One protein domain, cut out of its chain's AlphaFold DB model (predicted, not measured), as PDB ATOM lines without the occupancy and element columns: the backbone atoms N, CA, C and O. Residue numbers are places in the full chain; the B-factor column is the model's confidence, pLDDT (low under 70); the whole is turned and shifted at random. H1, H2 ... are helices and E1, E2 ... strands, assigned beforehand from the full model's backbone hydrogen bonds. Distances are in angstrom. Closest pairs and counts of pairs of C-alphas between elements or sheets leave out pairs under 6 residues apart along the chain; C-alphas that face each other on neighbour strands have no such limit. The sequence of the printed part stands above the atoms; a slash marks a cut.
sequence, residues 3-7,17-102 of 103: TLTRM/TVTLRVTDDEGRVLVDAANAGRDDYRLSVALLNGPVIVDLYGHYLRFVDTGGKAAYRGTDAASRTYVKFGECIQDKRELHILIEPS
ATOM      1  N   THR A   3     212.948-104.297 304.281       68.25
ATOM      2  CA  THR A   3     214.269-103.702 304.488       68.25
ATOM      3  C   THR A   3     214.373-103.184 305.911       68.25
ATOM      4  O   THR A   3     213.529-102.411 306.371       68.25
ATOM      5  N   LEU A   4     215.430-103.609 306.599       61.81
ATOM      6  CA  LEU A   4     215.855-103.027 307.862       61.81
ATOM      7  C   LEU A   4     216.779-101.854 307.539       61.81
ATOM      8  O   LEU A   4     217.815-102.044 306.904       61.81
ATOM      9  N   THR A   5     216.401-100.645 307.943       61.78
ATOM     10  CA  THR A   5     217.212 -99.446 307.687       61.78
ATOM     11  C   THR A   5     217.706 -98.876 309.006       61.78
ATOM     12  O   THR A   5     216.919 -98.704 309.933       61.78
ATOM     13  N   ARG A   6     219.007 -98.576 309.079       57.91
ATOM     14  CA  ARG A   6     219.620 -97.846 310.191       57.91
ATOM     15  C   ARG A   6     219.533 -96.347 309.902       57.91
ATOM     16  O   ARG A   6     219.941 -95.926 308.822       57.91
ATOM     17  N   MET A   7     219.031 -95.555 310.843       55.16
ATOM     18  CA  MET A   7     219.156 -94.096 310.795       55.16
ATOM     19  C   MET A   7     220.270 -93.618 311.743       55.16
ATOM     20  O   MET A   7     220.828 -94.399 312.515       55.16
ATOM     21  N   THR A  17     223.526-104.415 323.253       84.75
ATOM     22  CA  THR A  17     223.463-105.277 322.079       84.75
ATOM     23  C   THR A  17     222.384-106.336 322.300       84.75
ATOM     24  O   THR A  17     222.285-106.904 323.392       84.75
ATOM     25  N   VAL A  18     221.559-106.569 321.283       87.00
ATOM     26  CA  VAL A  18     220.436-107.510 321.331       87.00
ATOM     27  C   VAL A  18     220.411-108.435 320.121       87.00
ATOM     28  O   VAL A  18     220.950-108.125 319.063       87.00
ATOM     29  N   THR A  19     219.735-109.566 320.251       89.69
ATOM     30  CA  THR A  19     219.280-110.363 319.109       89.69
ATOM     31  C   THR A  19     217.828-109.991 318.822       89.69
ATOM     32  O   THR A  19     216.995-110.014 319.727       89.69
ATOM     33  N   LEU A  20     217.527-109.614 317.577       88.88
ATOM     34  CA  LEU A  20     216.193-109.221 317.119       88.88
ATOM     35  C   LEU A  20     215.667-110.242 316.112       88.88
ATOM     36  O   LEU A  20     216.297-110.483 315.081       88.88
ATOM     37  N   ARG A  21     214.460-110.749 316.364       91.06
ATOM     38  CA  ARG A  21     213.729-111.603 315.432       91.06
ATOM     39  C   ARG A  21     212.309-111.095 315.223       91.06
ATOM     40  O   ARG A  21     211.603-110.795 316.184       91.06
ATOM     41  N   VAL A  22     211.892-111.030 313.960       90.62
ATOM     42  CA  VAL A  22     210.520-110.692 313.560       90.62
ATOM     43  C   VAL A  22     209.963-111.824 312.708       90.62
ATOM     44  O   VAL A  22     210.575-112.193 311.702       90.62
ATOM     45  N   THR A  23     208.807-112.356 313.095       91.12
ATOM     46  CA  THR A  23     208.082-113.386 312.340       91.12
ATOM     47  C   THR A  23     206.679-112.918 311.976       91.12
ATOM     48  O   THR A  23     206.118-112.062 312.658       91.12
ATOM     49  N   ASP A  24     206.106-113.478 310.915       89.62
ATOM     50  CA  ASP A  24     204.677-113.318 310.629       89.62
ATOM     51  C   ASP A  24     203.811-114.326 311.405       89.62
ATOM     52  O   ASP A  24     204.317-115.157 312.166       89.62
ATOM     53  N   ASP A  25     202.502-114.231 311.190       88.19
ATOM     54  CA  ASP A  25     201.445-115.092 311.726       88.19
ATOM     55  C   ASP A  25     201.590-116.577 311.352       88.19
ATOM     56  O   ASP A  25     201.145-117.464 312.080       88.19
ATOM     57  N   GLU A  26     202.256-116.864 310.234       89.00
ATOM     58  CA  GLU A  26     202.585-118.220 309.784       89.00
ATOM     59  C   GLU A  26     203.909-118.729 310.398       89.00
ATOM     60  O   GLU A  26     204.363-119.831 310.085       89.00
ATOM     61  N   GLY A  27     204.552-117.939 311.265       88.94
ATOM     62  CA  GLY A  27     205.828-118.261 311.905       88.94
ATOM     63  C   GLY A  27     207.045-118.096 310.992       88.94
ATOM     64  O   GLY A  27     208.152-118.497 311.362       88.94
ATOM     65  N   ARG A  28     206.887-117.507 309.800       89.50
ATOM     66  CA  ARG A  28     207.999-117.278 308.872       89.50
ATOM     67  C   ARG A  28     208.862-116.134 309.370       89.50
ATOM     68  O   ARG A  28     208.358-115.072 309.727       89.50
ATOM     69  N   VAL A  29     210.175-116.331 309.341       88.81
ATOM     70  CA  VAL A  29     211.146-115.309 309.737       88.81
ATOM     71  C   VAL A  29     211.245-114.242 308.650       88.81
ATOM     72  O   VAL A  29     211.642-114.521 307.521       88.81
ATOM     73  N   LEU A  30     210.883-113.013 309.008       84.94
ATOM     74  CA  LEU A  30     210.987-111.832 308.150       84.94
ATOM     75  C   LEU A  30     212.296-111.074 308.391       84.94
ATOM     76  O   LEU A  30     212.852-110.491 307.462       84.94
ATOM     77  N   VAL A  31     212.772-111.075 309.640       85.38
ATOM     78  CA  VAL A  31     214.038-110.469 310.072       85.38
ATOM     79  C   VAL A  31     214.687-111.367 311.117       85.38
ATOM     80  O   VAL A  31     214.027-111.754 312.081       85.38
ATOM     81  N   ASP A  32     215.979-111.639 310.945       87.94
ATOM     82  CA  ASP A  32     216.839-112.251 311.961       87.94
ATOM     83  C   ASP A  32     218.155-111.467 312.014       87.94
ATOM     84  O   ASP A  32     218.926-111.467 311.053       87.94
ATOM     85  N   ALA A  33     218.372-110.727 313.100       82.69
ATOM     86  CA  ALA A  33     219.517-109.839 313.266       82.69
ATOM     87  C   ALA A  33     220.186-110.094 314.623       82.69
ATOM     88  O   ALA A  33     219.716-109.635 315.665       82.69
ATOM     89  N   ALA A  34     221.296-110.833 314.598       80.69
ATOM     90  CA  ALA A  34     222.120-111.099 315.773       80.69
ATOM     91  C   ALA A  34     223.087-109.940 316.062       80.69
ATOM     92  O   ALA A  34     223.535-109.251 315.144       80.69
ATOM     93  N   ASN A  35     223.446-109.770 317.338       76.25
ATOM     94  CA  ASN A  35     224.374-108.736 317.815       76.25
ATOM     95  C   ASN A  35     224.017-107.320 317.333       76.25
ATOM     96  O   ASN A  35     224.873-106.492 317.012       76.25
ATOM     97  N   ALA A  36     222.721-107.054 317.281       73.12
ATOM     98  CA  ALA A  36     222.130-105.800 316.893       73.12
ATOM     99  C   ALA A  36     222.382-104.761 318.008       73.12
ATOM    100  O   ALA A  36     221.759-104.783 319.069       73.12
ATOM    101  N   GLY A  37     223.341-103.858 317.802       65.19
ATOM    102  CA  GLY A  37     223.495-102.665 318.637       65.19
ATOM    103  C   GLY A  37     222.431-101.639 318.261       65.19
ATOM    104  O   GLY A  37     222.344-101.263 317.093       65.19
ATOM    105  N   ARG A  38     221.620-101.186 319.227       68.00
ATOM    106  CA  ARG A  38     220.634-100.119 318.988       68.00
ATOM    107  C   ARG A  38     221.332 -98.922 318.359       68.00
ATOM    108  O   ARG A  38     222.334 -98.455 318.895       68.00
ATOM    109  N   ASP A  39     220.743 -98.382 317.301       57.72
ATOM    110  CA  ASP A  39     220.218 -97.027 317.459       57.72
ATOM    111  C   ASP A  39     218.750 -96.920 316.997       57.72
ATOM    112  O   ASP A  39     217.913 -96.484 317.782       57.72
ATOM    113  N   ASP A  40     218.369 -97.401 315.806       57.91
ATOM    114  CA  ASP A  40     217.134 -96.914 315.157       57.91
ATOM    115  C   ASP A  40     216.406 -97.992 314.314       57.91
ATOM    116  O   ASP A  40     216.151 -97.791 313.124       57.91
ATOM    117  N   TYR A  41     216.090 -99.170 314.870       67.94
ATOM    118  CA  TYR A  41     215.437-100.224 314.077       67.94
ATOM    119  C   TYR A  41     214.043 -99.799 313.604       67.94
ATOM    120  O   TYR A  41     213.101 -99.677 314.385       67.94
ATOM    121  N   ARG A  42     213.907 -99.623 312.290       71.31
ATOM    122  CA  ARG A  42     212.623 -99.511 311.600       71.31
ATOM    123  C   ARG A  42     212.508-100.623 310.584       71.31
ATOM    124  O   ARG A  42     213.416-100.833 309.775       71.31
ATOM    125  N   LEU A  43     211.369-101.299 310.601       72.12
ATOM    126  CA  LEU A  43     211.019-102.240 309.552       72.12
ATOM    127  C   LEU A  43     210.239-101.484 308.484       72.12
ATOM    128  O   LEU A  43     209.158-100.973 308.759       72.12
ATOM    129  N   SER A  44     210.782-101.404 307.273       72.19
ATOM    130  CA  SER A  44     210.036-100.888 306.125       72.19
ATOM    131  C   SER A  44     209.536-102.053 305.283       72.19
ATOM    132  O   SER A  44     210.323-102.868 304.796       72.19
ATOM    133  N   VAL A  45     208.221-102.123 305.104       69.69
ATOM    134  CA  VAL A  45     207.551-103.112 304.259       69.69
ATOM    135  C   VAL A  45     207.077-102.402 302.999       69.69
ATOM    136  O   VAL A  45     206.183-101.562 303.054       69.69
ATOM    137  N   ALA A  46     207.682-102.715 301.852       67.88
ATOM    138  CA  ALA A  46     207.268-102.133 300.578       67.88
ATOM    139  C   ALA A  46     205.924-102.724 300.120       67.88
ATOM    140  O   ALA A  46     205.848-103.931 299.865       67.88
ATOM    141  N   LEU A  47     204.894-101.878 299.987       70.25
ATOM    142  CA  LEU A  47     203.570-102.237 299.465       70.25
ATOM    143  C   LEU A  47     203.266-101.492 298.164       70.25
ATOM    144  O   LEU A  47     203.894-100.480 297.855       70.25
ATOM    145  N   LEU A  48     202.259-101.974 297.429       68.81
ATOM    146  CA  LEU A  48     201.788-101.351 296.184       68.81
ATOM    147  C   LEU A  48     201.348 -99.892 296.379       68.81
ATOM    148  O   LEU A  48     201.612 -99.061 295.519       68.81
ATOM    149  N   ASN A  49     200.741 -99.573 297.526       71.81
ATOM    150  CA  ASN A  49     200.239 -98.230 297.839       71.81
ATOM    151  C   ASN A  49     201.249 -97.382 298.639       71.81
ATOM    152  O   ASN A  49     200.868 -96.399 299.270       71.81
ATOM    153  N   GLY A  50     202.529 -97.769 298.632       71.44
ATOM    154  CA  GLY A  50     203.602 -97.113 299.383       71.44
ATOM    155  C   GLY A  50     204.119 -97.949 300.560       71.44
ATOM    156  O   GLY A  50     203.476 -98.911 300.982       71.44
ATOM    157  N   PRO A  51     205.317 -97.641 301.082       76.75
ATOM    158  CA  PRO A  51     205.904 -98.402 302.175       76.75
ATOM    159  C   PRO A  51     205.172 -98.152 303.500       76.75
ATOM    160  O   PRO A  51     204.825 -97.019 303.825       76.75
ATOM    161  N   VAL A  52     205.005 -99.207 304.297       73.56
ATOM    162  CA  VAL A  52     204.587 -99.108 305.702       73.56
ATOM    163  C   VAL A  52     205.813 -99.245 306.590       73.56
ATOM    164  O   VAL A  52     206.645-100.126 306.375       73.56
ATOM    165  N   ILE A  53     205.918 -98.364 307.583       75.31
ATOM    166  CA  ILE A  53     207.001 -98.360 308.565       75.31
ATOM    167  C   ILE A  53     206.447 -98.891 309.884       75.31
ATOM    168  O   ILE A  53     205.481 -98.340 310.406       75.31
ATOM    169  N   VAL A  54     207.076 -99.934 310.416       80.00
ATOM    170  CA  VAL A  54     206.781-100.499 311.739       80.00
ATOM    171  C   VAL A  54     207.871-100.050 312.712       80.00
ATOM    172  O   VAL A  54     209.070-100.152 312.410       80.00
ATOM    173  N   ASP A  55     207.452 -99.517 313.861       79.31
ATOM    174  CA  ASP A  55     208.342 -98.954 314.875       79.31
ATOM    175  C   ASP A  55     208.889-100.040 315.814       79.31
ATOM    176  O   ASP A  55     208.342-100.315 316.881       79.31
ATOM    177  N   LEU A  56     210.029-100.636 315.451       83.38
ATOM    178  CA  LEU A  56     210.709-101.603 316.321       83.38
ATOM    179  C   LEU A  56     211.448-100.928 317.488       83.38
ATOM    180  O   LEU A  56     211.802-101.589 318.467       83.38
ATOM    181  N   TYR A  57     211.670 -99.615 317.424       82.12
ATOM    182  CA  TYR A  57     212.344 -98.868 318.481       82.12
ATOM    183  C   TYR A  57     211.465 -98.742 319.731       82.12
ATOM    184  O   TYR A  57     211.974 -98.865 320.847       82.12
ATOM    185  N   GLY A  58     210.148 -98.590 319.567       84.81
ATOM    186  CA  GLY A  58     209.192 -98.666 320.675       84.81
ATOM    187  C   GLY A  58     209.264-100.002 321.432       84.81
ATOM    188  O   GLY A  58     209.272-100.021 322.664       84.81
ATOM    189  N   HIS A  59     209.405-101.119 320.714       89.31
ATOM    190  CA  HIS A  59     209.601-102.444 321.316       89.31
ATOM    191  C   HIS A  59     210.949-102.560 322.037       89.31
ATOM    192  O   HIS A  59     211.018-103.079 323.152       89.31
ATOM    193  N   TYR A  60     212.014-102.013 321.448       86.88
ATOM    194  CA  TYR A  60     213.327-101.961 322.087       86.88
ATOM    195  C   TYR A  60     213.317-101.145 323.389       86.88
ATOM    196  O   TYR A  60     213.921-101.558 324.378       86.88
ATOM    197  N   LEU A  61     212.624-100.003 323.428       85.81
ATOM    198  CA  LEU A  61     212.476 -99.217 324.657       85.81
ATOM    199  C   LEU A  61     211.840-100.046 325.775       85.81
ATOM    200  O   LEU A  61     212.378-100.083 326.877       85.81
ATOM    201  N   ARG A  62     210.780-100.801 325.463       89.38
ATOM    202  CA  ARG A  62     210.147-101.708 326.432       89.38
ATOM    203  C   ARG A  62     211.093-102.806 326.909       89.38
ATOM    204  O   ARG A  62     211.064-103.150 328.084       89.38
ATOM    205  N   PHE A  63     211.946-103.345 326.035       90.00
ATOM    206  CA  PHE A  63     213.010-104.265 326.446       90.00
ATOM    207  C   PHE A  63     213.974-103.601 327.441       90.00
ATOM    208  O   PHE A  63     214.262-104.172 328.494       90.00
ATOM    209  N   VAL A  64     214.434-102.380 327.158       87.06
ATOM    210  CA  VAL A  64     215.314-101.627 328.066       87.06
ATOM    211  C   VAL A  64     214.630-101.323 329.400       87.06
ATOM    212  O   VAL A  64     215.287-101.420 330.435       87.06
ATOM    213  N   ASP A  65     213.323-101.052 329.407       86.81
ATOM    214  CA  ASP A  65     212.539-100.837 330.631       86.81
ATOM    215  C   ASP A  65     212.499-102.086 331.532       86.81
ATOM    216  O   ASP A  65     212.379-101.969 332.750       86.81
ATOM    217  N   THR A  66     212.696-103.290 330.974       84.00
ATOM    218  CA  THR A  66     212.895-104.526 331.765       84.00
ATOM    219  C   THR A  66     214.308-104.661 332.355       84.00
ATOM    220  O   THR A  66     214.651-105.673 332.970       84.00
ATOM    221  N   GLY A  67     215.172-103.665 332.144       85.00
ATOM    222  CA  GLY A  67     216.593-103.702 332.479       85.00
ATOM    223  C   GLY A  67     217.444-104.498 331.488       85.00
ATOM    224  O   GLY A  67     218.610-104.759 331.778       85.00
ATOM    225  N   GLY A  68     216.877-104.912 330.349       83.31
ATOM    226  CA  GLY A  68     217.573-105.665 329.306       83.31
ATOM    227  C   GLY A  68     218.073-107.045 329.745       83.31
ATOM    228  O   GLY A  68     219.051-107.545 329.198       83.31
ATOM    229  N   LYS A  69     217.445-107.637 330.770       82.31
ATOM    230  CA  LYS A  69     217.848-108.933 331.351       82.31
ATOM    231  C   LYS A  69     216.992-110.102 330.879       82.31
ATOM    232  O   LYS A  69     217.455-111.235 330.897       82.31
ATOM    233  N   ALA A  70     215.746-109.834 330.503       87.19
ATOM    234  CA  ALA A  70     214.795-110.838 330.052       87.19
ATOM    235  C   ALA A  70     214.401-110.574 328.600       87.19
ATOM    236  O   ALA A  70     214.387-109.428 328.150       87.19
ATOM    237  N   ALA A  71     214.063-111.643 327.879       91.19
ATOM    238  CA  ALA A  71     213.538-111.531 326.528       91.19
ATOM    239  C   ALA A  71     212.250-110.694 326.520       91.19
ATOM    240  O   ALA A  71     211.318-110.954 327.283       91.19
ATOM    241  N   TYR A  72     212.186-109.716 325.624       92.56
ATOM    242  CA  TYR A  72     210.972-108.979 325.322       92.56
ATOM    243  C   TYR A  72     210.212-109.675 324.191       92.56
ATOM    244  O   TYR A  72     210.794-110.034 323.166       92.56
ATOM    245  N   ARG A  73     208.897-109.830 324.371       94.75
ATOM    246  CA  ARG A  73     207.972-110.356 323.362       94.75
ATOM    247  C   ARG A  73     206.859-109.346 323.134       94.75
ATOM    248  O   ARG A  73     206.259-108.863 324.094       94.75
ATOM    249  N   GLY A  74     206.589-109.036 321.875       92.44
ATOM    250  CA  GLY A  74     205.547-108.098 321.484       92.44
ATOM    251  C   GLY A  74     204.897-108.484 320.168       92.44
ATOM    252  O   GLY A  74     205.388-109.353 319.448       92.44
ATOM    253  N   THR A  75     203.795-107.812 319.869       91.81
ATOM    254  CA  THR A  75     203.121-107.893 318.579       91.81
ATOM    255  C   THR A  75     202.927-106.500 318.003       91.81
ATOM    256  O   THR A  75     202.770-105.531 318.749       91.81
ATOM    257  N   ASP A  76     202.965-106.414 316.680       89.25
ATOM    258  CA  ASP A  76     202.598-105.226 315.910       89.25
ATOM    259  C   ASP A  76     201.840-105.665 314.646       89.25
ATOM    260  O   ASP A  76     201.701-106.858 314.382       89.25
ATOM    261  N   ALA A  77     201.333-104.726 313.853       83.62
ATOM    262  CA  ALA A  77     200.628-105.010 312.614       83.62
ATOM    263  C   ALA A  77     201.323-104.359 311.415       83.62
ATOM    264  O   ALA A  77     201.543-103.149 311.376       83.62
ATOM    265  N   ALA A  78     201.579-105.148 310.375       79.12
ATOM    266  CA  ALA A  78     201.969-104.643 309.065       79.12
ATOM    267  C   ALA A  78     200.844-104.878 308.061       79.12
ATOM    268  O   ALA A  78     200.285-105.967 307.957       79.12
ATOM    269  N   SER A  79     200.507-103.854 307.280       77.31
ATOM    270  CA  SER A  79     199.620-104.064 306.135       77.31
ATOM    271  C   SER A  79     200.377-104.756 305.006       77.31
ATOM    272  O   SER A  79     201.555-104.489 304.793       77.31
ATOM    273  N   ARG A  80     199.690-105.610 304.254       73.88
ATOM    274  CA  ARG A  80     200.114-106.133 302.961       73.88
ATOM    275  C   ARG A  80     199.109-105.670 301.919       73.88
ATOM    276  O   ARG A  80     197.911-105.839 302.104       73.88
ATOM    277  N   THR A  81     199.594-105.135 300.808       76.81
ATOM    278  CA  THR A  81     198.750-104.816 299.653       76.81
ATOM    279  C   THR A  81     199.069-105.782 298.527       76.81
ATOM    280  O   THR A  81     200.238-105.972 298.188       76.81
ATOM    281  N   TYR A  82     198.044-106.399 297.951       76.50
ATOM    282  CA  TYR A  82     198.170-107.271 296.787       76.50
ATOM    283  C   TYR A  82     196.991-107.066 295.835       76.50
ATOM    284  O   TYR A  82     195.930-106.605 296.245       76.50
ATOM    285  N   VAL A  83     197.183-107.407 294.559       82.31
ATOM    286  CA  VAL A  83     196.101-107.387 293.567       82.31
ATOM    287  C   VAL A  83     195.542-108.793 293.417       82.31
ATOM    288  O   VAL A  83     196.296-109.736 293.172       82.31
ATOM    289  N   LYS A  84     194.226-108.942 293.542       82.44
ATOM    290  CA  LYS A  84     193.517-110.196 293.276       82.44
ATOM    291  C   LYS A  84     192.280-109.874 292.449       82.44
ATOM    292  O   LYS A  84     191.525-108.984 292.807       82.44
ATOM    293  N   PHE A  85     192.106-110.561 291.321       89.94
ATOM    294  CA  PHE A  85     190.991-110.330 290.385       89.94
ATOM    295  C   PHE A  85     190.840-108.873 289.900       89.94
ATOM    296  O   PHE A  85     189.737-108.420 289.627       89.94
ATOM    297  N   GLY A  86     191.948-108.135 289.778       87.12
ATOM    298  CA  GLY A  86     191.931-106.726 289.365       87.12
ATOM    299  C   GLY A  86     191.630-105.735 290.495       87.12
ATOM    300  O   GLY A  86     191.718-104.532 290.271       87.12
ATOM    301  N   GLU A  87     191.351-106.213 291.708       83.56
ATOM    302  CA  GLU A  87     191.107-105.372 292.879       83.56
ATOM    303  C   GLU A  87     192.351-105.266 293.761       83.56
ATOM    304  O   GLU A  87     193.085-106.238 293.962       83.56
ATOM    305  N   CYS A  88     192.580-104.071 294.310       83.31
ATOM    306  CA  CYS A  88     193.627-103.817 295.291       83.31
ATOM    307  C   CYS A  88     193.106-104.177 296.687       83.31
ATOM    308  O   CYS A  88     192.247-103.485 297.231       83.31
ATOM    309  N   ILE A  89     193.627-105.260 297.260       83.25
ATOM    310  CA  ILE A  89     193.246-105.749 298.585       83.25
ATOM    311  C   ILE A  89     194.338-105.373 299.579       83.25
ATOM    312  O   ILE A  89     195.519-105.675 299.373       83.25
ATOM    313  N   GLN A  90     193.930-104.736 300.675       79.75
ATOM    314  CA  GLN A  90     194.783-104.481 301.826       79.75
ATOM    315  C   GLN A  90     194.408-105.433 302.957       79.75
ATOM    316  O   GLN A  90     193.278-105.432 303.436       79.75
ATOM    317  N   ASP A  91     195.379-106.226 303.385       81.75
ATOM    318  CA  ASP A  91     195.258-107.168 304.489       81.75
ATOM    319  C   ASP A  91     196.170-106.733 305.639       81.75
ATOM    320  O   ASP A  91     197.259-106.206 305.399       81.75
ATOM    321  N   LYS A  92     195.737-106.921 306.884       80.00
ATOM    322  CA  LYS A  92     196.551-106.626 308.067       80.00
ATOM    323  C   LYS A  92     197.140-107.928 308.574       80.00
ATOM    324  O   LYS A  92     196.408-108.809 309.006       80.00
ATOM    325  N   ARG A  93     198.465-108.017 308.560       81.06
ATOM    326  CA  ARG A  93     199.197-109.141 309.128       81.06
ATOM    327  C   ARG A  93     199.754-108.783 310.484       81.06
ATOM    328  O   ARG A  93     200.362-107.725 310.649       81.06
ATOM    329  N   GLU A  94     199.555-109.686 311.427       87.44
ATOM    330  CA  GLU A  94     200.225-109.611 312.713       87.44
ATOM    331  C   GLU A  94     201.703-109.974 312.540       87.44
ATOM    332  O   GLU A  94     202.069-110.871 311.775       87.44
ATOM    333  N   LEU A  95     202.552-109.223 313.226       89.56
ATOM    334  CA  LEU A  95     203.976-109.460 313.347       89.56
ATOM    335  C   LEU A  95     204.275-109.808 314.796       89.56
ATOM    336  O   LEU A  95     203.882-109.075 315.704       89.56
ATOM    337  N   HIS A  96     205.031-110.874 315.008       92.81
ATOM    338  CA  HIS A  96     205.553-111.226 316.319       92.81
ATOM    339  C   HIS A  96     207.007-110.778 316.421       92.81
ATOM    340  O   HIS A  96     207.825-111.038 315.536       92.81
ATOM    341  N   ILE A  97     207.327-110.089 317.511       92.69
ATOM    342  CA  ILE A  97     208.615-109.440 317.737       92.69
ATOM    343  C   ILE A  97     209.245-110.055 318.980       92.69
ATOM    344  O   ILE A  97     208.641-110.070 320.056       92.69
ATOM    345  N   LEU A  98     210.475-110.538 318.828       92.94
ATOM    346  CA  LEU A  98     211.306-111.068 319.900       92.94
ATOM    347  C   LEU A  98     212.611-110.270 319.959       92.94
ATOM    348  O   LEU A  98     213.308-110.138 318.953       92.94
ATOM    349  N   ILE A  99     212.931-109.750 321.143       91.62
ATOM    350  CA  ILE A  99     214.196-109.064 321.428       91.62
ATOM    351  C   ILE A  99     214.835-109.741 322.635       91.62
ATOM    352  O   ILE A  99     214.219-109.828 323.697       91.62
ATOM    353  N   GLU A 100     216.067-110.208 322.482       91.94
ATOM    354  CA  GLU A 100     216.801-110.943 323.513       91.94
ATOM    355  C   GLU A 100     218.139-110.259 323.813       91.94
ATOM    356  O   GLU A 100     218.726-109.662 322.909       91.94
ATOM    357  N   PRO A 101     218.654-110.337 325.055       89.31
ATOM    358  CA  PRO A 101     220.012-109.890 325.345       89.31
ATOM    359  C   PRO A 101     221.010-110.644 324.458       89.31
ATOM    360  O   PRO A 101     220.915-111.866 324.334       89.31
ATOM    361  N   SER A 102     221.963-109.943 323.841       84.12
ATOM    362  CA  SER A 102     223.079-110.624 323.180       84.12
ATOM    363  C   SER A 102     224.027-111.194 324.232       84.12
ATOM    364  O   SER A 102     224.444-110.471 325.139       84.12
TER     365      SER A 102
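This is residues 3 to 7 and 17 to 102 of the 103 residues of an uncharacterized protein of Noviherbaspirillum autotrophicum (UniProt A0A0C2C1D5). A twisted and curled sheet of four strands, E3, E2, E7 and E6, is partly covered by a small three-stranded sheet, E1, E4 and E5, in a loosely formed sandwich, and helix H1 lies over E7 and E6. The long hairpin of E6 and E7 makes the longest axis, and E2 pairs with E7 along residues 95 to 101. The printed part has 91 residues, with one named helix and seven named strands in the order E1, E2, E3, E4, E5, H1, E6, E7; both sheets, of order E3, E2, E7, E6 and E1, E4, E5, are antiparallel. The class is mostly strand, and the whole is only just compact, close to loose, with a radius of gyration of the C-alphas of 14.3 A and spans of 49 by 27 by 19 A.

E1, residues 3 to 5, is the antiparallel neighbour of E4, residues 42 to 45, with N 3 and O 44 3.0 A apart. E2, residues 17 to 24, and E3, residues 29 to 37, form a hairpin, with N 20 and O 33 2.9 A apart; E3 bends by 66 degrees at residue 34. E4 and E5, residues 52 to 55, form a hairpin, with N 45 and O 52 2.8 A apart. H1, residues 56 to 65, has every O i to N i+4 pair within hydrogen-bond range. E6, residues 72 to 84, and E7, residues 87 to 101, form a hairpin, with N 78 and O 93 2.9 A apart. E2 and E7 are antiparallel at 149 degrees, with N 21 and O 98 2.9 A apart. The two sheets make a sandwich, two sheets face to face: the parts that face each other are 9.3 A centre to centre, and the closest C-alphas of E5 and E6, those of Val 54 and Ala 78, are 6.9 A apart. H1 is on one face of the larger sheet, making two layers, a helix layer and a sheet layer, at a height over the sheet of 8.1 A. It runs along the strands, at 8 degrees to E6 on the local plane; the closest C-alphas of H1 and E6, those of Phe 63 and Tyr 72, are 5.3 A apart. E1 and E7, for instance, are apart.

E1 begins at C-alpha 3, (214.269, -103.702, 304.488). E2 is 23.4 A long and E3 19.8 A. H1 is 14.4 A long and begins at C-alpha 56, (210.709, -101.603, 316.321). E6 is 36.5 A long, and E7 is 43.7 A long and ends at C-alpha 101, (220.012, -109.890, 325.345).

The two C-alphas farthest apart, those of Gly 67 and Gly 86, are 49.8 A apart. Residues 8 to 16 are not printed, and C-alphas 7 and 17 are 16.5 A apart across this cut. Of the links that are printed whole, none is long. Mean pLDDT of the printed part is 81.4, with residues 3 to 7, 37 to 41, 45 to 46 and 48 under 70.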